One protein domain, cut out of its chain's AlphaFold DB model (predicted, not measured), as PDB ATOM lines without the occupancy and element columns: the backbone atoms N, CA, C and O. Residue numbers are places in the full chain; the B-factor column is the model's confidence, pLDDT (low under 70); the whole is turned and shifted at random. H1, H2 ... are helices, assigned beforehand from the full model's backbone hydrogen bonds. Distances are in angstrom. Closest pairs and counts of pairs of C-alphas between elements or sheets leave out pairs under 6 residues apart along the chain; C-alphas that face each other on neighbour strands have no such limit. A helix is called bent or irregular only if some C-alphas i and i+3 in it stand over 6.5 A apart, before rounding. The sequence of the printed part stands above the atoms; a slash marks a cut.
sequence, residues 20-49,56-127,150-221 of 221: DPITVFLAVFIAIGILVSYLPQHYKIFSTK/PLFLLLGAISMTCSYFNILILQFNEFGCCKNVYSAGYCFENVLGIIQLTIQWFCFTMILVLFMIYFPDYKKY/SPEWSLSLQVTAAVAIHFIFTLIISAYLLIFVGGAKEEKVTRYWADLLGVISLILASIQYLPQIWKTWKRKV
ATOM      1  N   ASP A  20      51.112  54.036  39.620       91.81
ATOM      2  CA  ASP A  20      52.279  53.218  39.319       91.81
ATOM      3  C   ASP A  20      51.894  52.059  38.366       91.81
ATOM      4  O   ASP A  20      50.963  51.299  38.665       91.81
ATOM      5  N   PRO A  21      52.597  51.877  37.227       91.81
ATOM      6  CA  PRO A  21      52.253  50.852  36.242       91.81
ATOM      7  C   PRO A  21      52.262  49.423  36.792       91.81
ATOM      8  O   PRO A  21      51.485  48.587  36.330       91.81
ATOM      9  N   ILE A  22      53.118  49.127  37.778       94.19
ATOM     10  CA  ILE A  22      53.193  47.796  38.393       94.19
ATOM     11  C   ILE A  22      51.915  47.535  39.194       94.19
ATOM     12  O   ILE A  22      51.329  46.459  39.086       94.19
ATOM     13  N   THR A  23      51.436  48.530  39.936       91.38
ATOM     14  CA  THR A  23      50.183  48.442  40.700       91.38
ATOM     15  C   THR A  23      48.980  48.198  39.789       91.38
ATOM     16  O   THR A  23      48.170  47.307  40.058       91.38
ATOM     17  N   VAL A  24      48.892  48.924  38.670       92.44
ATOM     18  CA  VAL A  24      47.827  48.731  37.670       92.44
ATOM     19  C   VAL A  24      47.902  47.327  37.066       92.44
ATOM     20  O   VAL A  24      46.890  46.627  36.999       92.44
ATOM     21  N   PHE A  25      49.097  46.881  36.674       95.00
ATOM     22  CA  PHE A  25      49.306  45.542  36.127       95.00
ATOM     23  C   PHE A  25      48.863  44.445  37.104       95.00
ATOM     24  O   PHE A  25      48.133  43.532  36.716       95.00
ATOM     25  N   LEU A  26      49.255  44.551  38.376       94.75
ATOM     26  CA  LEU A  26      48.873  43.594  39.415       94.75
ATOM     27  C   LEU A  26      47.356  43.550  39.613       94.75
ATOM     28  O   LEU A  26      46.787  42.463  39.691       94.75
ATOM     29  N   ALA A  27      46.688  44.701  39.644       92.50
ATOM     30  CA  ALA A  27      45.238  44.764  39.792       92.50
ATOM     31  C   ALA A  27      44.504  44.132  38.592       92.50
ATOM     32  O   ALA A  27      43.592  43.326  38.783       92.50
ATOM     33  N   VAL A  28      44.946  44.392  37.355       94.25
ATOM     34  CA  VAL A  28      44.396  43.729  36.156       94.25
ATOM     35  C   VAL A  28      44.627  42.215  36.209       94.25
ATOM     36  O   VAL A  28      43.707  41.438  35.947       94.25
ATOM     37  N   PHE A  29      45.832  41.782  36.581       95.81
ATOM     38  CA  PHE A  29      46.170  40.366  36.706       95.81
ATOM     39  C   PHE A  29      45.276  39.656  37.733       95.81
ATOM     40  O   PHE A  29      44.736  38.584  37.451       95.81
ATOM     41  N   ILE A  30      45.052  40.274  38.897       94.69
ATOM     42  CA  ILE A  30      44.157  39.746  39.932       94.69
ATOM     43  C   ILE A  30      42.712  39.691  39.424       94.69
ATOM     44  O   ILE A  30      42.045  38.676  39.617       94.69
ATOM     45  N   ALA A  31      42.227  40.728  38.735       93.56
ATOM     46  CA  ALA A  31      40.876  40.744  38.173       93.56
ATOM     47  C   ALA A  31      40.641  39.593  37.175       93.56
ATOM     48  O   ALA A  31      39.612  38.914  37.236       93.56
ATOM     49  N   ILE A  32      41.615  39.309  36.304       95.06
ATOM     50  CA  ILE A  32      41.568  38.158  35.389       95.06
ATOM     51  C   ILE A  32      41.600  36.841  36.176       95.06
ATOM     52  O   ILE A  32      40.802  35.941  35.910       95.06
ATOM     53  N   GLY A  33      42.483  36.729  37.171       95.06
ATOM     54  CA  GLY A  33      42.578  35.552  38.033       95.06
ATOM     55  C   GLY A  33      41.265  35.235  38.755       95.06
ATOM     56  O   GLY A  33      40.876  34.069  38.836       95.06
ATOM     57  N   ILE A  34      40.538  36.261  39.213       93.75
ATOM     58  CA  ILE A  34      39.204  36.127  39.814       93.75
ATOM     59  C   ILE A  34      38.227  35.500  38.815       93.75
ATOM     60  O   ILE A  34      37.591  34.498  39.144       93.75
ATOM     61  N   LEU A  35      38.131  36.035  37.593       92.12
ATOM     62  CA  LEU A  35      37.245  35.490  36.556       92.12
ATOM     63  C   LEU A  35      37.544  34.017  36.282       92.12
ATOM     64  O   LEU A  35      36.648  33.175  36.358       92.12
ATOM     65  N   VAL A  36      38.815  33.699  36.031       95.44
ATOM     66  CA  VAL A  36      39.259  32.326  35.757       95.44
ATOM     67  C   VAL A  36      38.949  31.395  36.932       95.44
ATOM     68  O   VAL A  36      38.562  30.253  36.711       95.44
ATOM     69  N   SER A  37      39.044  31.878  38.172       94.69
ATOM     70  CA  SER A  37      38.760  31.082  39.374       94.69
ATOM     71  C   SER A  37      37.280  30.718  39.531       94.69
ATOM     72  O   SER A  37      36.966  29.653  40.062       94.69
ATOM     73  N   TYR A  38      36.357  31.568  39.069       95.12
ATOM     74  CA  TYR A  38      34.916  31.309  39.165       95.12
ATOM     75  C   TYR A  38      34.383  30.388  38.057       95.12
ATOM     76  O   TYR A  38      33.441  29.625  38.296       95.12
ATOM     77  N   LEU A  39      35.008  30.405  36.873       93.94
ATOM     78  CA  LEU A  39      34.558  29.641  35.705       93.94
ATOM     79  C   LEU A  39      34.358  28.136  35.967       93.94
ATOM     80  O   LEU A  39      33.301  27.626  35.584       93.94
ATOM     81  N   PRO A  40      35.274  27.400  36.634       94.50
ATOM     82  CA  PRO A  40      35.084  25.974  36.898       94.50
ATOM     83  C   PRO A  40      33.814  25.678  37.697       94.50
ATOM     84  O   PRO A  40      33.129  24.691  37.427       94.50
ATOM     85  N   GLN A  41      33.472  26.538  38.661       94.94
ATOM     86  CA  GLN A  41      32.290  26.353  39.496       94.94
ATOM     87  C   GLN A  41      31.004  26.615  38.706       94.94
ATOM     88  O   GLN A  41      30.064  25.824  38.796       94.94
ATOM     89  N   HIS A  42      30.965  27.684  37.903       96.38
ATOM     90  CA  HIS A  42      29.832  27.955  37.013       96.38
ATOM     91  C   HIS A  42      29.647  26.830  35.996       96.38
ATOM     92  O   HIS A  42      28.533  26.333  35.830       96.38
ATOM     93  N   TYR A  43      30.741  26.382  35.375       96.06
ATOM     94  CA  TYR A  43      30.734  25.278  34.421       96.06
ATOM     95  C   TYR A  43      30.220  23.989  35.059       96.06
ATOM     96  O   TYR A  43      29.342  23.340  34.492       96.06
ATOM     97  N   LYS A  44      30.701  23.641  36.260       95.56
ATOM     98  CA  LYS A  44      30.259  22.446  36.983       95.56
ATOM     99  C   LYS A  44      28.750  22.464  37.203       95.56
ATOM    100  O   LYS A  44      28.099  21.527  36.770       95.56
ATOM    101  N   ILE A  45      28.197  23.525  37.802       95.62
ATOM    102  CA  ILE A  45      26.750  23.612  38.069       95.62
ATOM    103  C   ILE A  45      25.952  23.557  36.757       95.62
ATOM    104  O   ILE A  45      24.929  22.879  36.672       95.62
ATOM    105  N   PHE A  46      26.426  24.248  35.717       95.19
ATOM    106  CA  PHE A  46      25.733  24.286  34.435       95.19
ATOM    107  C   PHE A  46      25.751  22.938  33.705       95.19
ATOM    108  O   PHE A  46      24.750  22.583  33.081       95.19
ATOM    109  N   SER A  47      26.863  22.204  33.782       95.75
ATOM    110  CA  SER A  47      27.054  20.903  33.139       95.75
ATOM    111  C   SER A  47      26.340  19.782  33.893       95.75
ATOM    112  O   SER A  47      25.676  18.964  33.264       95.75
ATOM    113  N   THR A  48      26.409  19.764  35.228       94.81
ATOM    114  CA  THR A  48      25.735  18.743  36.045       94.81
ATOM    115  C   THR A  48      24.243  18.999  36.204       94.81
ATOM    116  O   THR A  48      23.529  18.094  36.628       94.81
ATOM    117  N   LYS A  49      23.774  20.225  35.919       94.62
ATOM    118  CA  LYS A  49      22.393  20.672  36.172       94.62
ATOM    119  C   LYS A  49      21.951  20.397  37.613       94.62
ATOM    120  O   LYS A  49      20.786  20.127  37.880       94.62
ATOM    121  N   PRO A  56      24.177  25.946  51.785       95.06
ATOM    122  CA  PRO A  56      23.461  27.222  51.849       95.06
ATOM    123  C   PRO A  56      24.138  28.244  52.770       95.06
ATOM    124  O   PRO A  56      24.212  29.422  52.439       95.06
ATOM    125  N   LEU A  57      24.697  27.808  53.904       94.75
ATOM    126  CA  LEU A  57      25.390  28.710  54.832       94.75
ATOM    127  C   LEU A  57      26.676  29.283  54.232       94.75
ATOM    128  O   LEU A  57      26.984  30.451  54.451       94.75
ATOM    129  N   PHE A  58      27.404  28.495  53.435       95.44
ATOM    130  CA  PHE A  58      28.558  29.003  52.691       95.44
ATOM    131  C   PHE A  58      28.142  30.112  51.715       95.44
ATOM    132  O   PHE A  58      28.832  31.126  51.609       95.44
ATOM    133  N   LEU A  59      27.001  29.947  51.038       96.94
ATOM    134  CA  LEU A  59      26.455  30.966  50.142       96.94
ATOM    135  C   LEU A  59      25.979  32.209  50.898       96.94
ATOM    136  O   LEU A  59      26.219  33.312  50.423       96.94
ATOM    137  N   LEU A  60      25.370  32.050  52.078       97.69
ATOM    138  CA  LEU A  60      24.956  33.167  52.931       97.69
ATOM    139  C   LEU A  60      26.152  34.026  53.351       97.69
ATOM    140  O   LEU A  60      26.174  35.228  53.090       97.69
ATOM    141  N   LEU A  61      27.152  33.398  53.981       97.50
ATOM    142  CA  LEU A  61      28.350  34.083  54.468       97.50
ATOM    143  C   LEU A  61      29.095  34.758  53.317       97.50
ATOM    144  O   LEU A  61      29.482  35.920  53.433       97.50
ATOM    145  N   GLY A  62      29.240  34.054  52.191       97.44
ATOM    146  CA  GLY A  62      29.915  34.583  51.017       97.44
ATOM    147  C   GLY A  62      29.165  35.730  50.353       97.44
ATOM    148  O   GLY A  62      29.774  36.750  50.061       97.44
ATOM    149  N   ALA A  63      27.852  35.627  50.154       98.19
ATOM    150  CA  ALA A  63      27.096  36.668  49.461       98.19
ATOM    151  C   ALA A  63      27.001  37.958  50.288       98.19
ATOM    152  O   ALA A  63      27.153  39.050  49.734       98.19
ATOM    153  N   ILE A  64      26.819  37.845  51.611       98.38
ATOM    154  CA  ILE A  64      26.859  39.004  52.514       98.38
ATOM    155  C   ILE A  64      28.270  39.603  52.523       98.38
ATOM    156  O   ILE A  64      28.412  40.799  52.289       98.38
ATOM    157  N   SER A  65      29.320  38.785  52.686       98.44
ATOM    158  CA  SER A  65      30.713  39.257  52.645       98.44
ATOM    159  C   SER A  65      31.035  40.005  51.345       98.44
ATOM    160  O   SER A  65      31.522  41.133  51.389       98.44
ATOM    161  N   MET A  66      30.705  39.427  50.187       98.06
ATOM    162  CA  MET A  66      30.958  40.047  48.883       98.06
ATOM    163  C   MET A  66      30.164  41.343  48.699       98.06
ATOM    164  O   MET A  66      30.696  42.299  48.143       98.06
ATOM    165  N   THR A  67      28.918  41.401  49.180       98.50
ATOM    166  CA  THR A  67      28.105  42.626  49.136       98.50
ATOM    167  C   THR A  67      28.742  43.719  49.988       98.50
ATOM    168  O   THR A  67      28.949  44.829  49.505       98.50
ATOM    169  N   CYS A  68      29.139  43.401  51.221       98.62
ATOM    170  CA  CYS A  68      29.832  44.338  52.097       98.62
ATOM    171  C   CYS A  68      31.155  44.839  51.488       98.62
ATOM    172  O   CYS A  68      31.388  46.045  51.471       98.62
ATOM    173  N   SER A  69      31.987  43.956  50.923       98.31
ATOM    174  CA  SER A  69      33.237  44.345  50.247       98.31
ATOM    175  C   SER A  69      33.000  45.236  49.028       98.31
ATOM    176  O   SER A  69      33.713  46.219  48.832       98.31
ATOM    177  N   TYR A  70      31.994  44.917  48.211       98.38
ATOM    178  CA  TYR A  70      31.651  45.714  47.037       98.38
ATOM    179  C   TYR A  70      31.185  47.124  47.422       98.38
ATOM    180  O   TYR A  70      31.697  48.110  46.893       98.38
ATOM    181  N   PHE A  71      30.268  47.246  48.386       98.38
ATOM    182  CA  PHE A  71      29.811  48.559  48.839       98.38
ATOM    183  C   PHE A  71      30.906  49.338  49.578       98.38
ATOM    184  O   PHE A  71      30.996  50.548  49.388       98.38
ATOM    185  N   ASN A  72      31.779  48.671  50.343       98.38
ATOM    186  CA  ASN A  72      32.948  49.304  50.960       98.38
ATOM    187  C   ASN A  72      33.799  50.048  49.915       98.38
ATOM    188  O   ASN A  72      34.003  51.256  50.056       98.38
ATOM    189  N   ILE A  73      34.233  49.372  48.844       96.75
ATOM    190  CA  ILE A  73      35.072  50.024  47.828       96.75
ATOM    191  C   ILE A  73      34.302  51.081  47.033       96.75
ATOM    192  O   ILE A  73      34.844  52.148  46.747       96.75
ATOM    193  N   LEU A  74      33.026  50.824  46.721       96.50
ATOM    194  CA  LEU A  74      32.184  51.745  45.960       96.50
ATOM    195  C   LEU A  74      32.027  53.074  46.698       96.50
ATOM    196  O   LEU A  74      32.148  54.132  46.086       96.50
ATOM    197  N   ILE A  75      31.796  53.025  48.011       96.38
ATOM    198  CA  ILE A  75      31.662  54.219  48.847       96.38
ATOM    199  C   ILE A  75      33.004  54.950  48.976       96.38
ATOM    200  O   ILE A  75      33.050  56.173  48.835       96.38
ATOM    201  N   LEU A  76      34.099  54.220  49.221       94.44
ATOM    202  CA  LEU A  76      35.431  54.812  49.388       94.44
ATOM    203  C   LEU A  76      35.930  55.508  48.114       94.44
ATOM    204  O   LEU A  76      36.538  56.575  48.198       94.44
ATOM    205  N   GLN A  77      35.648  54.936  46.944       92.44
ATOM    206  CA  GLN A  77      36.079  55.460  45.645       92.44
ATOM    207  C   GLN A  77      34.981  56.231  44.897       92.44
ATOM    208  O   GLN A  77      35.147  56.556  43.724       92.44
ATOM    209  N   PHE A  78      33.870  56.580  45.553       90.62
ATOM    210  CA  PHE A  78      32.721  57.206  44.888       90.62
ATOM    211  C   PHE A  78      33.074  58.498  44.133       90.62
ATOM    212  O   PHE A  78      32.560  58.757  43.045       90.62
ATOM    213  N   ASN A  79      33.985  59.304  44.685       88.19
ATOM    214  CA  ASN A  79      34.404  60.561  44.064       88.19
ATOM    215  C   ASN A  79      35.140  60.357  42.730       88.19
ATOM    216  O   ASN A  79      35.060  61.232  41.866       88.19
ATOM    217  N   GLU A  80      35.771  59.197  42.519       89.00
ATOM    218  CA  GLU A  80      36.473  58.903  41.267       89.00
ATOM    219  C   GLU A  80      35.497  58.813  40.083       89.00
ATOM    220  O   GLU A  80      35.842  59.238  38.986       89.00
ATOM    221  N   PHE A  81      34.237  58.401  40.293       86.81
ATOM    222  CA  PHE A  81      33.212  58.439  39.239       86.81
ATOM    223  C   PHE A  81      32.885  59.862  38.771       86.81
ATOM    224  O   PHE A  81      32.697  60.097  37.576       86.81
ATOM    225  N   GLY A  82      32.829  60.822  39.699       85.44
ATOM    226  CA  GLY A  82      32.613  62.231  39.363       85.44
ATOM    227  C   GLY A  82      33.779  62.804  38.556       85.44
ATOM    228  O   GLY A  82      33.568  63.479  37.548       85.44
ATOM    229  N   CYS A  83      35.006  62.465  38.951       88.12
ATOM    230  CA  CYS A  83      36.224  62.873  38.254       88.12
ATOM    231  C   CYS A  83      36.363  62.208  36.878       88.12
ATOM    232  O   CYS A  83      36.700  62.879  35.907       88.12
ATOM    233  N   CYS A  84      36.004  60.930  36.749       90.00
ATOM    234  CA  CYS A  84      35.938  60.217  35.474       90.00
ATOM    235  C   CYS A  84      34.999  60.868  34.457       90.00
ATOM    236  O   CYS A  84      35.269  60.835  33.261       90.00
ATOM    237  N   LYS A  85      33.884  61.443  34.921       87.94
ATOM    238  CA  LYS A  85      32.904  62.083  34.039       87.94
ATOM    239  C   LYS A  85      33.349  63.470  33.574       87.94
ATOM    240  O   LYS A  85      33.052  63.846  32.444       87.94
ATOM    241  N   ASN A  86      34.007  64.229  34.450       85.25
ATOM    242  CA  ASN A  86      34.200  65.668  34.260       85.25
ATOM    243  C   ASN A  86      35.659  66.083  33.999       85.25
ATOM    244  O   ASN A  86      35.875  67.181  33.496       85.25
ATOM    245  N   VAL A  87      36.649  65.261  34.371       86.88
ATOM    246  CA  VAL A  87      38.068  65.666  34.434       86.88
ATOM    247  C   VAL A  87      39.003  64.662  33.755       86.88
ATOM    248  O   VAL A  87      39.830  65.049  32.933       86.88
ATOM    249  N   TYR A  88      38.917  63.377  34.101       89.75
ATOM    250  CA  TYR A  88      39.906  62.387  33.673       89.75
ATOM    251  C   TYR A  88      39.754  61.968  32.208       89.75
ATOM    252  O   TYR A  88      38.655  61.873  31.667       89.75
ATOM    253  N   SER A  89      40.881  61.608  31.587       90.12
ATOM    254  CA  SER A  89      40.877  60.858  30.330       90.12
ATOM    255  C   SER A  89      40.402  59.415  30.555       90.12
ATOM    256  O   SER A  89      40.475  58.892  31.667       90.12
ATOM    257  N   ALA A  90      39.951  58.735  29.496       88.50
ATOM    258  CA  ALA A  90      39.400  57.379  29.604       88.50
ATOM    259  C   ALA A  90      40.381  56.359  30.219       88.50
ATOM    260  O   ALA A  90      39.987  55.567  31.070       88.50
ATOM    261  N   GLY A  91      41.662  56.403  29.828       88.75
ATOM    262  CA  GLY A  91      42.689  55.507  30.374       88.75
ATOM    263  C   GLY A  91      42.976  55.782  31.850       88.75
ATOM    264  O   GLY A  91      42.971  54.868  32.666       88.75
ATOM    265  N   TYR A  92      43.120  57.056  32.212       90.06
ATOM    266  CA  TYR A  92      43.372  57.445  33.597       90.06
ATOM    267  C   TYR A  92      42.167  57.171  34.511       90.06
ATOM    268  O   TYR A  92      42.324  56.770  35.663       90.06
ATOM    269  N   CYS A  93      40.948  57.307  33.984       92.00
ATOM    270  CA  CYS A  93      39.740  56.873  34.674       92.00
ATOM    271  C   CYS A  93      39.755  55.362  34.935       92.00
ATOM    272  O   CYS A  93      39.510  54.947  36.066       92.00
ATOM    273  N   PHE A  94      40.073  54.550  33.918       91.56
ATOM    274  CA  PHE A  94      40.127  53.091  34.045       91.56
ATOM    275  C   PHE A  94      41.070  52.648  35.167       91.56
ATOM    276  O   PHE A  94      40.696  51.800  35.974       91.56
ATOM    277  N   GLU A  95      42.249  53.261  35.266       92.19
ATOM    278  CA  GLU A  95      43.209  52.975  36.334       92.19
ATOM    279  C   GLU A  95      42.643  53.292  37.728       92.19
ATOM    280  O   GLU A  95      42.762  52.476  38.641       92.19
ATOM    281  N   ASN A  96      41.971  54.438  37.891       90.50
ATOM    282  CA  ASN A  96      41.445  54.881  39.187       90.50
ATOM    283  C   ASN A  96      40.191  54.107  39.645       90.50
ATOM    284  O   ASN A  96      39.955  53.979  40.847       90.50
ATOM    285  N   VAL A  97      39.397  53.554  38.720       92.81
ATOM    286  CA  VAL A  97      38.184  52.766  39.036       92.81
ATOM    287  C   VAL A  97      38.402  51.251  38.972       92.81
ATOM    288  O   VAL A  97      37.458  50.477  39.147       92.81
ATOM    289  N   LEU A  98      39.641  50.802  38.757       92.31
ATOM    290  CA  LEU A  98      39.978  49.390  38.569       92.31
ATOM    291  C   LEU A  98      39.582  48.515  39.769       92.31
ATOM    292  O   LEU A  98      39.045  47.424  39.581       92.31
ATOM    293  N   GLY A  99      39.768  49.012  40.997       92.75
ATOM    294  CA  GLY A  99      39.347  48.315  42.219       92.75
ATOM    295  C   GLY A  99      37.831  48.095  42.288       92.75
ATOM    296  O   GLY A  99      37.371  47.015  42.666       92.75
ATOM    297  N   ILE A 100      37.052  49.083  41.836       94.44
ATOM    298  CA  ILE A 100      35.591  48.984  41.746       94.44
ATOM    299  C   ILE A 100      35.206  47.920  40.720       94.44
ATOM    300  O   ILE A 100      34.399  47.042  41.026       94.44
ATOM    301  N   ILE A 101      35.804  47.953  39.525       94.19
ATOM    302  CA  ILE A 101      35.556  46.957  38.470       94.19
ATOM    303  C   ILE A 101      35.860  45.548  38.992       94.19
ATOM    304  O   ILE A 101      35.024  44.651  38.874       94.19
ATOM    305  N   GLN A 102      37.023  45.364  39.619       95.06
ATOM    306  CA  GLN A 102      37.474  44.079  40.144       95.06
ATOM    307  C   GLN A 102      36.477  43.483  41.151       95.06
ATOM    308  O   GLN A 102      36.060  42.331  40.998       95.06
ATOM    309  N   LEU A 103      36.056  44.255  42.159       96.31
ATOM    310  CA  LEU A 103      35.114  43.765  43.170       96.31
ATOM    311  C   LEU A 103      33.676  43.651  42.645       96.31
ATOM    312  O   LEU A 103      32.944  42.774  43.101       96.31
ATOM    313  N   THR A 104      33.286  44.446  41.642       96.19
ATOM    314  CA  THR A 104      31.995  44.289  40.944       96.19
ATOM    315  C   THR A 104      31.922  42.941  40.236       96.19
ATOM    316  O   THR A 104      30.946  42.207  40.396       96.19
ATOM    317  N   ILE A 105      32.971  42.585  39.487       95.50
ATOM    318  CA  ILE A 105      33.071  41.293  38.798       95.50
ATOM    319  C   ILE A 105      32.991  40.153  39.815       95.50
ATOM    320  O   ILE A 105      32.197  39.231  39.646       95.50
ATOM    321  N   GLN A 106      33.766  40.235  40.899       96.75
ATOM    322  CA  GLN A 106      33.765  39.226  41.955       96.75
ATOM    323  C   GLN A 106      32.379  39.049  42.593       96.75
ATOM    324  O   GLN A 106      31.901  37.918  42.731       96.75
ATOM    325  N   TRP A 107      31.725  40.154  42.960       98.06
ATOM    326  CA  TRP A 107      30.385  40.152  43.542       98.06
ATOM    327  C   TRP A 107      29.352  39.549  42.585       98.06
ATOM    328  O   TRP A 107      28.555  38.695  42.990       98.06
ATOM    329  N   PHE A 108      29.403  39.923  41.305       96.94
ATOM    330  CA  PHE A 108      28.514  39.388  40.281       96.94
ATOM    331  C   PHE A 108      28.726  37.883  40.081       96.94
ATOM    332  O   PHE A 108      27.768  37.112  40.130       96.94
ATOM    333  N   CYS A 109      29.975  37.433  39.928       97.19
ATOM    334  CA  CYS A 109      30.306  36.018  39.761       97.19
ATOM    335  C   CYS A 109      29.826  35.161  40.942       97.19
ATOM    336  O   CYS A 109      29.274  34.078  40.723       97.19
ATOM    337  N   PHE A 110      29.991  35.636  42.181       97.44
ATOM    338  CA  PHE A 110      29.511  34.917  43.361       97.44
ATOM    339  C   PHE A 110      27.978  34.908  43.444       97.44
ATOM    340  O   PHE A 110      27.375  33.865  43.696       97.44
ATOM    341  N   THR A 111      27.325  36.037  43.160       97.06
ATOM    342  CA  THR A 111      25.854  36.123  43.118       97.06
ATOM    343  C   THR A 111      25.275  35.187  42.057       97.06
ATOM    344  O   THR A 111      24.291  34.494  42.311       97.06
ATOM    345  N   MET A 112      25.936  35.060  40.903       96.69
ATOM    346  CA  MET A 112      25.572  34.082  39.877       96.69
ATOM    347  C   MET A 112      25.644  32.637  40.383       96.69
ATOM    348  O   MET A 112      24.801  31.829  40.000       96.69
ATOM    349  N   ILE A 113      26.582  32.290  41.276       97.31
ATOM    350  CA  ILE A 113      26.597  30.960  41.912       97.31
ATOM    351  C   ILE A 113      25.343  30.757  42.761       97.31
ATOM    352  O   ILE A 113      24.739  29.694  42.669       97.31
ATOM    353  N   LEU A 114      24.931  31.749  43.557       97.12
ATOM    354  CA  LEU A 114      23.709  31.662  44.367       97.12
ATOM    355  C   LEU A 114      22.458  31.494  43.484       97.12
ATOM    356  O   LEU A 114      21.608  30.653  43.771       97.12
ATOM    357  N   VAL A 115      22.369  32.238  42.380       97.31
ATOM    358  CA  VAL A 115      21.263  32.115  41.415       97.31
ATOM    359  C   VAL A 115      21.240  30.721  40.788       97.31
ATOM    360  O   VAL A 115      20.210  30.050  40.803       97.31
ATOM    361  N   LEU A 116      22.382  30.242  40.287       96.75
ATOM    362  CA  LEU A 116      22.498  28.899  39.716       96.75
ATOM    363  C   LEU A 116      22.220  27.809  40.758       96.75
ATOM    364  O   LEU A 116      21.617  26.793  40.423       96.75
ATOM    365  N   PHE A 117      22.618  28.022  42.013       96.56
ATOM    366  CA  PHE A 117      22.328  27.121  43.123       96.56
ATOM    367  C   PHE A 117      20.821  26.945  43.330       96.56
ATOM    368  O   PHE A 117      20.375  25.810  43.495       96.56
ATOM    369  N   MET A 118      20.052  28.038  43.274       96.69
ATOM    370  CA  MET A 118      18.594  28.008  43.412       96.69
ATOM    371  C   MET A 118      17.902  27.391  42.195       96.69
ATOM    372  O   MET A 118      16.973  26.603  42.361       96.69
ATOM    373  N   ILE A 119      18.366  27.709  40.981       96.56
ATOM    374  CA  ILE A 119      17.809  27.156  39.735       96.56
ATOM    375  C   ILE A 119      18.024  25.641  39.668       96.56
ATOM    376  O   ILE A 119      17.096  24.901  39.354       96.56
ATOM    377  N   TYR A 120      19.234  25.178  39.980       96.38
ATOM    378  CA  TYR A 120      19.625  23.769  39.882       96.38
ATOM    379  C   TYR A 120      19.566  23.033  41.225       96.38
ATOM    380  O   TYR A 120      20.260  22.032  41.415       96.38
ATOM    381  N   PHE A 121      18.751  23.517  42.169       95.50
ATOM    382  CA  PHE A 121      18.518  22.800  43.418       95.50
ATOM    383  C   PHE A 121      17.792  21.476  43.125       95.50
ATOM    384  O   PHE A 121      16.706  21.511  42.540       95.50
ATOM    385  N   PRO A 122      18.343  20.317  43.535       92.44
ATOM    386  CA  PRO A 122      17.805  19.007  43.169       92.44
ATOM    387  C   PRO A 122      16.365  18.821  43.662       92.44
ATOM    388  O   PRO A 122      16.100  18.862  44.865       92.44
ATOM    389  N   ASP A 123      15.438  18.569  42.732       88.56
ATOM    390  CA  ASP A 123      13.997  18.490  43.014       88.56
ATOM    391  C   ASP A 123      13.649  17.425  44.053       88.56
ATOM    392  O   ASP A 123      12.860  17.666  44.966       88.56
ATOM    393  N   TYR A 124      14.309  16.270  43.977       88.31
ATOM    394  CA  TYR A 124      14.100  15.166  44.911       88.31
ATOM    395  C   TYR A 124      14.550  15.485  46.349       88.31
ATOM    396  O   TYR A 124      14.159  14.777  47.272       88.31
ATOM    397  N   LYS A 125      15.341  16.551  46.564       88.62
ATOM    398  CA  LYS A 125      15.712  17.042  47.904       88.62
ATOM    399  C   LYS A 125      14.810  18.170  48.399       88.62
ATOM    400  O   LYS A 125      15.004  18.615  49.524       88.62
ATOM    401  N   LYS A 126      13.852  18.670  47.606       89.75
ATOM    402  CA  LYS A 126      12.976  19.786  48.018       89.75
ATOM    403  C   LYS A 126      11.908  19.365  49.023       89.75
ATOM    404  O   LYS A 126      11.502  20.177  49.852       89.75
ATOM    405  N   TYR A 127      11.468  18.111  48.966       87.56
ATOM    406  CA  TYR A 127      10.330  17.613  49.733       87.56
ATOM    407  C   TYR A 127      10.714  16.388  50.553       87.56
ATOM    408  O   TYR A 127      11.458  15.528  50.086       87.56
ATOM    409  N   SER A 150      11.816  20.166  52.726       90.56
ATOM    410  CA  SER A 150      12.988  19.700  53.461       90.56
ATOM    411  C   SER A 150      13.628  20.853  54.247       90.56
ATOM    412  O   SER A 150      13.534  22.017  53.825       90.56
ATOM    413  N   PRO A 151      14.290  20.571  55.382       90.88
ATOM    414  CA  PRO A 151      15.031  21.585  56.126       90.88
ATOM    415  C   PRO A 151      16.080  22.291  55.259       90.88
ATOM    416  O   PRO A 151      16.246  23.504  55.363       90.88
ATOM    417  N   GLU A 152      16.744  21.562  54.361       91.00
ATOM    418  CA  GLU A 152      17.764  22.090  53.455       91.00
ATOM    419  C   GLU A 152      17.181  23.069  52.436       91.00
ATOM    420  O   GLU A 152      17.769  24.125  52.185       91.00
ATOM    421  N   TRP A 153      16.022  22.753  51.856       94.38
ATOM    422  CA  TRP A 153      15.338  23.652  50.929       94.38
ATOM    423  C   TRP A 153      14.781  24.885  51.645       94.38
ATOM    424  O   TRP A 153      14.970  26.007  51.176       94.38
ATOM    425  N   SER A 154      14.177  24.702  52.822       94.19
ATOM    426  CA  SER A 154      13.721  25.814  53.665       94.19
ATOM    427  C   SER A 154      14.875  26.753  54.031       94.19
ATOM    428  O   SER A 154      14.767  27.967  53.864       94.19
ATOM    429  N   LEU A 155      16.023  26.197  54.433       95.25
ATOM    430  CA  LEU A 155      17.236  26.967  54.702       95.25
ATOM    431  C   LEU A 155      17.728  27.704  53.450       95.25
ATOM    432  O   LEU A 155      18.108  28.865  53.537       95.25
ATOM    433  N   SER A 156      17.687  27.070  52.278       96.19
ATOM    434  CA  SER A 156      18.093  27.682  51.003       96.19
ATOM    435  C   SER A 156      17.229  28.893  50.629       96.19
ATOM    436  O   SER A 156      17.750  29.927  50.197       96.19
ATOM    437  N   LEU A 157      15.916  28.801  50.862       96.75
ATOM    438  CA  LEU A 157      14.985  29.918  50.696       96.75
ATOM    439  C   LEU A 157      15.274  31.048  51.689       96.75
ATOM    440  O   LEU A 157      15.355  32.207  51.284       96.75
ATOM    441  N   GLN A 158      15.486  30.720  52.968       97.19
ATOM    442  CA  GLN A 158      15.822  31.704  54.003       97.19
ATOM    443  C   GLN A 158      17.140  32.419  53.705       97.19
ATOM    444  O   GLN A 158      17.211  33.638  53.824       97.19
ATOM    445  N   VAL A 159      18.165  31.685  53.265       97.56
ATOM    446  CA  VAL A 159      19.452  32.249  52.845       97.56
ATOM    447  C   VAL A 159      19.260  33.228  51.694       97.56
ATOM    448  O   VAL A 159      19.736  34.357  51.768       97.56
ATOM    449  N   THR A 160      18.533  32.825  50.652       97.44
ATOM    450  CA  THR A 160      18.296  33.679  49.480       97.44
ATOM    451  C   THR A 160      17.544  34.953  49.866       97.44
ATOM    452  O   THR A 160      17.936  36.048  49.463       97.44
ATOM    453  N   ALA A 161      16.513  34.831  50.707       98.06
ATOM    454  CA  ALA A 161      15.771  35.974  51.226       98.06
ATOM    455  C   ALA A 161      16.654  36.895  52.084       98.06
ATOM    456  O   ALA A 161      16.641  38.107  51.886       98.06
ATOM    457  N   ALA A 162      17.463  36.340  52.989       98.31
ATOM    458  CA  ALA A 162      18.368  37.109  53.839       98.31
ATOM    459  C   ALA A 162      19.411  37.884  53.021       98.31
ATOM    460  O   ALA A 162      19.645  39.060  53.291       98.31
ATOM    461  N   VAL A 163      19.990  37.261  51.988       98.38
ATOM    462  CA  VAL A 163      20.929  37.921  51.065       98.38
ATOM    463  C   VAL A 163      20.247  39.065  50.315       98.38
ATOM    464  O   VAL A 163      20.801  40.160  50.250       98.38
ATOM    465  N   ALA A 164      19.041  38.843  49.786       98.31
ATOM    466  CA  ALA A 164      18.294  39.877  49.071       98.31
ATOM    467  C   ALA A 164      17.936  41.062  49.983       98.31
ATOM    468  O   ALA A 164      18.172  42.212  49.619       98.31
ATOM    469  N   ILE A 165      17.433  40.790  51.192       98.62
ATOM    470  CA  ILE A 165      17.117  41.819  52.193       98.62
ATOM    471  C   ILE A 165      18.376  42.603  52.565       98.62
ATOM    472  O   ILE A 165      18.350  43.832  52.568       98.62
ATOM    473  N   HIS A 166      19.488  41.913  52.832       98.50
ATOM    474  CA  HIS A 166      20.755  42.559  53.164       98.50
ATOM    475  C   HIS A 166      21.271  43.443  52.021       98.50
ATOM    476  O   HIS A 166      21.713  44.562  52.273       98.50
ATOM    477  N   PHE A 167      21.184  42.982  50.771       98.50
ATOM    478  CA  PHE A 167      21.557  43.783  49.606       98.50
ATOM    479  C   PHE A 167      20.711  45.054  49.499       98.50
ATOM    480  O   PHE A 167      21.268  46.142  49.381       98.50
ATOM    481  N   ILE A 168      19.382  44.933  49.590       98.69
ATOM    482  CA  ILE A 168      18.459  46.075  49.512       98.69
ATOM    483  C   ILE A 168      18.741  47.070  50.643       98.69
ATOM    484  O   ILE A 168      18.852  48.268  50.395       98.69
ATOM    485  N   PHE A 169      18.905  46.581  51.872       98.56
ATOM    486  CA  PHE A 169      19.222  47.408  53.032       98.56
ATOM    487  C   PHE A 169      20.540  48.171  52.849       98.56
ATOM    488  O   PHE A 169      20.579  49.394  52.997       98.56
ATOM    489  N   THR A 170      21.606  47.467  52.462       98.50
ATOM    490  CA  THR A 170      22.929  48.060  52.237       98.50
ATOM    491  C   THR A 170      22.896  49.067  51.090       98.50
ATOM    492  O   THR A 170      23.483  50.141  51.213       98.50
ATOM    493  N   LEU A 171      22.169  48.772  50.009       98.38
ATOM    494  CA  LEU A 171      21.974  49.683  48.883       98.38
ATOM    495  C   LEU A 171      21.266  50.969  49.317       98.38
ATOM    496  O   LEU A 171      21.763  52.050  49.018       98.38
ATOM    497  N   ILE A 172      20.142  50.863  50.032       98.50
ATOM    498  CA  ILE A 172      19.356  52.023  50.475       98.50
ATOM    499  C   ILE A 172      20.193  52.923  51.383       98.50
ATOM    500  O   ILE A 172      20.258  54.125  51.140       98.50
ATOM    501  N   ILE A 173      20.867  52.360  52.392       98.31
ATOM    502  CA  ILE A 173      21.698  53.150  53.312       98.31
ATOM    503  C   ILE A 173      22.864  53.795  52.571       98.31
ATOM    504  O   ILE A 173      23.100  54.991  52.722       98.31
ATOM    505  N   SER A 174      23.578  53.029  51.745       97.81
ATOM    506  CA  SER A 174      24.738  53.550  51.018       97.81
ATOM    507  C   SER A 174      24.335  54.649  50.036       97.81
ATOM    508  O   SER A 174      24.996  55.682  49.975       97.81
ATOM    509  N   ALA A 175      23.227  54.472  49.310       96.94
ATOM    510  CA  ALA A 175      22.688  55.490  48.415       96.94
ATOM    511  C   ALA A 175      22.236  56.736  49.187       96.94
ATOM    512  O   ALA A 175      22.562  57.848  48.785       96.94
ATOM    513  N   TYR A 176      21.544  56.560  50.315       97.62
ATOM    514  CA  TYR A 176      21.126  57.671  51.166       97.62
ATOM    515  C   TYR A 176      22.326  58.494  51.650       97.62
ATOM    516  O   TYR A 176      22.338  59.712  51.491       97.62
ATOM    517  N   LEU A 177      23.366  57.836  52.172       96.75
ATOM    518  CA  LEU A 177      24.577  58.509  52.639       96.75
ATOM    519  C   LEU A 177      25.299  59.236  51.497       96.75
ATOM    520  O   LEU A 177      25.648  60.403  51.638       96.75
ATOM    521  N   LEU A 178      25.473  58.592  50.341       93.75
ATOM    522  CA  LEU A 178      26.180  59.196  49.209       93.75
ATOM    523  C   LEU A 178      25.428  60.373  48.570       93.75
ATOM    524  O   LEU A 178      26.073  61.293  48.072       93.75
ATOM    525  N   ILE A 179      24.090  60.348  48.565       93.25
ATOM    526  CA  ILE A 179      23.260  61.382  47.928       93.25
ATOM    527  C   ILE A 179      22.978  62.548  48.879       93.25
ATOM    528  O   ILE A 179      23.055  63.699  48.458       93.25
ATOM    529  N   PHE A 180      22.626  62.264  50.137       94.00
ATOM    530  CA  PHE A 180      22.124  63.281  51.067       94.00
ATOM    531  C   PHE A 180      23.142  63.735  52.113       94.00
ATOM    532  O   PHE A 180      22.981  64.827  52.651       94.00
ATOM    533  N   VAL A 181      24.156  62.921  52.423       93.38
ATOM    534  CA  VAL A 181      25.183  63.271  53.417       93.38
ATOM    535  C   VAL A 181      26.451  63.754  52.720       93.38
ATOM    536  O   VAL A 181      26.868  64.884  52.934       93.38
ATOM    537  N   GLY A 182      27.037  62.935  51.847       89.88
ATOM    538  CA  GLY A 182      28.273  63.255  51.133       89.88
ATOM    539  C   GLY A 182      29.203  62.052  50.999       89.88
ATOM    540  O   GLY A 182      28.947  60.974  51.548       89.88
ATOM    541  N   GLY A 183      30.290  62.212  50.241       90.12
ATOM    542  CA  GLY A 183      31.247  61.135  49.983       90.12
ATOM    543  C   GLY A 183      32.107  60.806  51.206       90.12
ATOM    544  O   GLY A 183      32.322  61.637  52.081       90.12
ATOM    545  N   ALA A 184      32.685  59.602  51.246       92.00
ATOM    546  CA  ALA A 184      33.519  59.150  52.370       92.00
ATOM    547  C   ALA A 184      34.834  59.932  52.573       92.00
ATOM    548  O   ALA A 184      35.495  59.751  53.596       92.00
ATOM    549  N   LYS A 185      35.250  60.763  51.605       88.06
ATOM    550  CA  LYS A 185      36.386  61.688  51.775       88.06
ATOM    551  C   LYS A 185      35.984  62.941  52.562       88.06
ATOM    552  O   LYS A 185      36.810  63.477  53.292       88.06
ATOM    553  N   GLU A 186      34.743  63.394  52.400       87.38
ATOM    554  CA  GLU A 186      34.222  64.614  53.024       87.38
ATOM    555  C   GLU A 186      33.580  64.306  54.384       87.38
ATOM    556  O   GLU A 186      33.840  64.991  55.371       87.38
ATOM    557  N   GLU A 187      32.801  63.224  54.452       93.50
ATOM    558  CA  GLU A 187      31.905  62.948  55.569       93.50
ATOM    559  C   GLU A 187      32.299  61.704  56.369       93.50
ATOM    560  O   GLU A 187      32.355  60.575  55.863       93.50
ATOM    561  N   LYS A 188      32.507  61.898  57.679       95.75
ATOM    562  CA  LYS A 188      32.927  60.828  58.602       95.75
ATOM    563  C   LYS A 188      31.882  59.724  58.733       95.75
ATOM    564  O   LYS A 188      32.252  58.563  58.861       95.75
ATOM    565  N   VAL A 189      30.593  60.064  58.692       96.38
ATOM    566  CA  VAL A 189      29.502  59.081  58.813       96.38
ATOM    567  C   VAL A 189      29.528  58.105  57.636       96.38
ATOM    568  O   VAL A 189      29.514  56.891  57.842       96.38
ATOM    569  N   THR A 190      29.655  58.623  56.410       96.00
ATOM    570  CA  THR A 190      29.792  57.808  55.195       96.00
ATOM    571  C   THR A 190      31.052  56.942  55.249       96.00
ATOM    572  O   THR A 190      31.012  55.768  54.879       96.00
ATOM    573  N   ARG A 191      32.161  57.484  55.772       96.69
ATOM    574  CA  ARG A 191      33.403  56.728  55.964       96.69
ATOM    575  C   ARG A 191      33.254  55.588  56.972       96.69
ATOM    576  O   ARG A 191      33.625  54.466  56.653       96.69
ATOM    577  N   TYR A 192      32.669  55.840  58.142       98.12
ATOM    578  CA  TYR A 192      32.451  54.805  59.156       98.12
ATOM    579  C   TYR A 192      31.522  53.697  58.671       98.12
ATOM    580  O   TYR A 192      31.764  52.531  58.971       98.12
ATOM    581  N   TRP A 193      30.487  54.035  57.895       98.31
ATOM    582  CA  TRP A 193      29.641  53.033  57.250       98.31
ATOM    583  C   TRP A 193      30.449  52.143  56.297       98.31
ATOM    584  O   TRP A 193      30.350  50.919  56.369       98.31
ATOM    585  N   ALA A 194      31.305  52.736  55.457       98.00
ATOM    586  CA  ALA A 194      32.181  51.972  54.576       98.00
ATOM    587  C   ALA A 194      33.144  51.074  55.366       98.00
ATOM    588  O   ALA A 194      33.244  49.883  55.073       98.00
ATOM    589  N   ASP A 195      33.820  51.608  56.383       98.06
ATOM    590  CA  ASP A 195      34.778  50.857  57.201       98.06
ATOM    591  C   ASP A 195      34.086  49.697  57.944       98.06
ATOM    592  O   ASP A 195      34.612  48.582  57.973       98.06
ATOM    593  N   LEU A 196      32.868  49.908  58.458       98.44
ATOM    594  CA  LEU A 196      32.046  48.859  59.067       98.44
ATOM    595  C   LEU A 196      31.757  47.725  58.076       98.44
ATOM    596  O   LEU A 196      31.938  46.557  58.420       98.44
ATOM    597  N   LEU A 197      31.344  48.052  56.847       98.56
ATOM    598  CA  LEU A 197      31.136  47.053  55.797       98.56
ATOM    599  C   LEU A 197      32.427  46.273  55.506       98.56
ATOM    600  O   LEU A 197      32.384  45.051  55.383       98.56
ATOM    601  N   GLY A 198      33.581  46.944  55.468       98.31
ATOM    602  CA  GLY A 198      34.880  46.290  55.276       98.31
ATOM    603  C   GLY A 198      35.251  45.324  56.410       98.31
ATOM    604  O   GLY A 198      35.720  44.214  56.162       98.31
ATOM    605  N   VAL A 199      34.996  45.696  57.668       98.56
ATOM    606  CA  VAL A 199      35.240  44.812  58.823       98.56
ATOM    607  C   VAL A 199      34.299  43.607  58.800       98.56
ATOM    608  O   VAL A 199      34.741  42.473  58.994       98.56
ATOM    609  N   ILE A 200      33.010  43.827  58.522       98.38
ATOM    610  CA  ILE A 200      32.025  42.746  58.406       98.38
ATOM    611  C   ILE A 200      32.435  41.780  57.293       98.38
ATOM    612  O   ILE A 200      32.420  40.564  57.504       98.38
ATOM    613  N   SER A 201      32.841  42.288  56.127       98.25
ATOM    614  CA  SER A 201      33.222  41.427  55.011       98.25
ATOM    615  C   SER A 201      34.433  40.559  55.336       98.25
ATOM    616  O   SER A 201      34.401  39.359  55.043       98.25
ATOM    617  N   LEU A 202      35.443  41.121  56.008       97.50
ATOM    618  CA  LEU A 202      36.638  40.411  56.460       97.50
ATOM    619  C   LEU A 202      36.301  39.286  57.447       97.50
ATOM    620  O   LEU A 202      36.782  38.159  57.290       97.50
ATOM    621  N   ILE A 203      35.462  39.565  58.449       98.12
ATOM    622  CA  ILE A 203      35.045  38.569  59.448       98.12
ATOM    623  C   ILE A 203      34.290  37.426  58.767       98.12
ATOM    624  O   ILE A 203      34.613  36.254  58.973       98.12
ATOM    625  N   LEU A 204      33.314  37.751  57.917       97.69
ATOM    626  CA  LEU A 204      32.505  36.747  57.232       97.69
ATOM    627  C   LEU A 204      33.338  35.893  56.271       97.69
ATOM    628  O   LEU A 204      33.194  34.670  56.278       97.69
ATOM    629  N   ALA A 205      34.250  36.500  55.506       95.62
ATOM    630  CA  ALA A 205      35.170  35.769  54.635       95.62
ATOM    631  C   ALA A 205      36.075  34.825  55.443       95.62
ATOM    632  O   ALA A 205      36.305  33.679  55.054       95.62
ATOM    633  N   SER A 206      36.543  35.271  56.610       95.50
ATOM    634  CA  SER A 206      37.357  34.447  57.506       95.50
ATOM    635  C   SER A 206      36.582  33.216  57.983       95.50
ATOM    636  O   SER A 206      37.070  32.094  57.859       95.50
ATOM    637  N   ILE A 207      35.341  33.392  58.448       95.50
ATOM    638  CA  ILE A 207      34.473  32.276  58.868       95.50
ATOM    639  C   ILE A 207      34.163  31.344  57.688       95.50
ATOM    640  O   ILE A 207      34.107  30.127  57.858       95.50
ATOM    641  N   GLN A 208      33.990  31.895  56.488       94.06
ATOM    642  CA  GLN A 208      33.677  31.130  55.287       94.06
ATOM    643  C   GLN A 208      34.822  30.191  54.865       94.06
ATOM    644  O   GLN A 208      34.565  29.041  54.493       94.06
ATOM    645  N   TYR A 209      36.075  30.657  54.908       91.12
ATOM    646  CA  TYR A 209      37.212  29.938  54.315       91.12
ATOM    647  C   TYR A 209      38.149  29.269  55.330       91.12
ATOM    648  O   TYR A 209      38.662  28.182  55.043       91.12
ATOM    649  N   LEU A 210      38.353  29.835  56.528       89.69
ATOM    650  CA  LEU A 210      39.299  29.287  57.514       89.69
ATOM    651  C   LEU A 210      38.995  27.841  57.937       89.69
ATOM    652  O   LEU A 210      39.938  27.045  57.983       89.69
ATOM    653  N   PRO A 211      37.733  27.429  58.182       88.19
ATOM    654  CA  PRO A 211      37.445  26.045  58.552       88.19
ATOM    655  C   PRO A 211      37.879  25.042  57.476       88.19
ATOM    656  O   PRO A 211      38.366  23.955  57.793       88.19
ATOM    657  N   GLN A 212      37.745  25.408  56.196       85.44
ATOM    658  CA  GLN A 212      38.165  24.556  55.082       85.44
ATOM    659  C   GLN A 212      39.688  24.468  54.973       85.44
ATOM    660  O   GLN A 212      40.223  23.376  54.758       85.44
ATOM    661  N   ILE A 213      40.386  25.591  55.167       88.25
ATOM    662  CA  ILE A 213      41.853  25.641  55.185       88.25
ATOM    663  C   ILE A 213      42.385  24.752  56.313       88.25
ATOM    664  O   ILE A 213      43.218  23.878  56.071       88.25
ATOM    665  N   TRP A 214      41.837  24.897  57.521       90.56
ATOM    666  CA  TRP A 214      42.238  24.110  58.685       90.56
ATOM    667  C   TRP A 214      41.976  22.612  58.502       90.56
ATOM    668  O   TRP A 214      42.869  21.794  58.726       90.56
ATOM    669  N   LYS A 215      40.780  22.230  58.028       88.88
ATOM    670  CA  LYS A 215      40.441  20.823  57.762       88.88
ATOM    671  C   LYS A 215      41.363  20.207  56.709       88.88
ATOM    672  O   LYS A 215      41.746  19.046  56.828       88.88
ATOM    673  N   THR A 216      41.724  20.977  55.685       90.19
ATOM    674  CA  THR A 216      42.645  20.525  54.634       90.19
ATOM    675  C   THR A 216      44.059  20.344  55.173       90.19
ATOM    676  O   THR A 216      44.693  19.341  54.856       90.19
ATOM    677  N   TRP A 217      44.532  21.267  56.014       91.38
ATOM    678  CA  TRP A 217      45.836  21.169  56.667       91.38
ATOM    679  C   TRP A 217      45.915  19.950  57.591       91.38
ATOM    680  O   TRP A 217      46.809  19.128  57.429       91.38
ATOM    681  N   LYS A 218      44.916  19.746  58.458       92.12
ATOM    682  CA  LYS A 218      44.865  18.602  59.383       92.12
ATOM    683  C   LYS A 218      44.793  17.239  58.684       92.12
ATOM    684  O   LYS A 218      45.136  16.242  59.290       92.12
ATOM    685  N   ARG A 219      44.320  17.175  57.435       86.12
ATOM    686  CA  ARG A 219      44.287  15.930  56.648       86.12
ATOM    687  C   ARG A 219      45.611  15.641  55.924       86.12
ATOM    688  O   ARG A 219      45.786  14.535  55.425       86.12
ATOM    689  N   LYS A 220      46.487  16.641  55.783       73.75
ATOM    690  CA  LYS A 220      47.827  16.481  55.196       73.75
ATOM    691  C   LYS A 220      48.889  16.113  56.236       73.75
ATOM    692  O   LYS A 220      49.914  15.568  55.840       73.75
ATOM    693  N   VAL A 221      48.656  16.467  57.500       55.22
ATOM    694  CA  VAL A 221      49.451  16.056  58.672       55.22
ATOM    695  C   VAL A 221      48.966  14.692  59.142       55.22
ATOM    696  O   VAL A 221      49.829  13.863  59.489       55.22
TER     697      VAL A 221
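AT A GLANCE: This is residues 20 to 49, 56 to 127 and 150 to 221 of the 221 residues of an uncharacterized protein of Rhizophagus irregularis (strain DAOM 197198w) (UniProt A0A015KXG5). Look for an elongated bundle of helices with H2 in the middle and H4, H5 and H6a round it, up and down, each running against the one before it in the chain. H1 packs on H4, short H3 sits at one end, and residues 210 to 221 stick out near the other. The printed part has 174 residues with six named helices, H1 to H6 in order, and no named strand: all helix. It is only just compact, close to loose, with a radius of gyration of the C-alphas of 18.5 A and spans of 56 by 36 by 34 A.

IN THESE COORDINATES: Find C-alpha 21 at (52.253, 50.852, 36.242), where H1, residues 21 to 48, begins. By its hydrogen bonds it was assigned as one helix, but it is bent, with C-alphas 37 and 40 6.8 A apart: H1a is 21 to 37, H1b 40 to 48. Next come H2, residues 56 to 76, 30.2 A; H3, 78 to 86; H4, 90 to 119, 38.5 A, irregular with C-alphas 96 and 99 7.5 A apart; and H5, 151 to 181, 43.0 A. H6, 188 to 220, assigned as one helix by its hydrogen bonds, is bent, with C-alphas 208 and 211 7.1 A apart: H6a is 188 to 208, H6b 211 to 220, and it ends with C-alpha 220 at (47.827, 16.481, 55.196).

HOW THE PARTS SIT: H1a touches residues 95 to 109 of H4, closest at the C-alphas of Ala 31 and Gln 102, 5.2 A. H2 touches H4, H5 and H6a; its closest C-alphas to H6a are Ser 65 and Ser 201, 4.1 A, opposite ways at a shallow tilt of 29 degrees. H3 touches H4 at a steep tilt of 54 degrees, closest at the C-alphas of Cys 84 and Cys 93, 5.1 A. Every O i to N i+4 pair is within hydrogen-bond range but in H3, 4 of 5, and H4, 24 of 26.

THE WHOLE: Residues 50 to 55 and 128 to 149 are not printed; the C-alpha gaps are 17.0 A and 5.0 A. Of the links printed whole, none is long. Only residue 221 is under pLDDT 70.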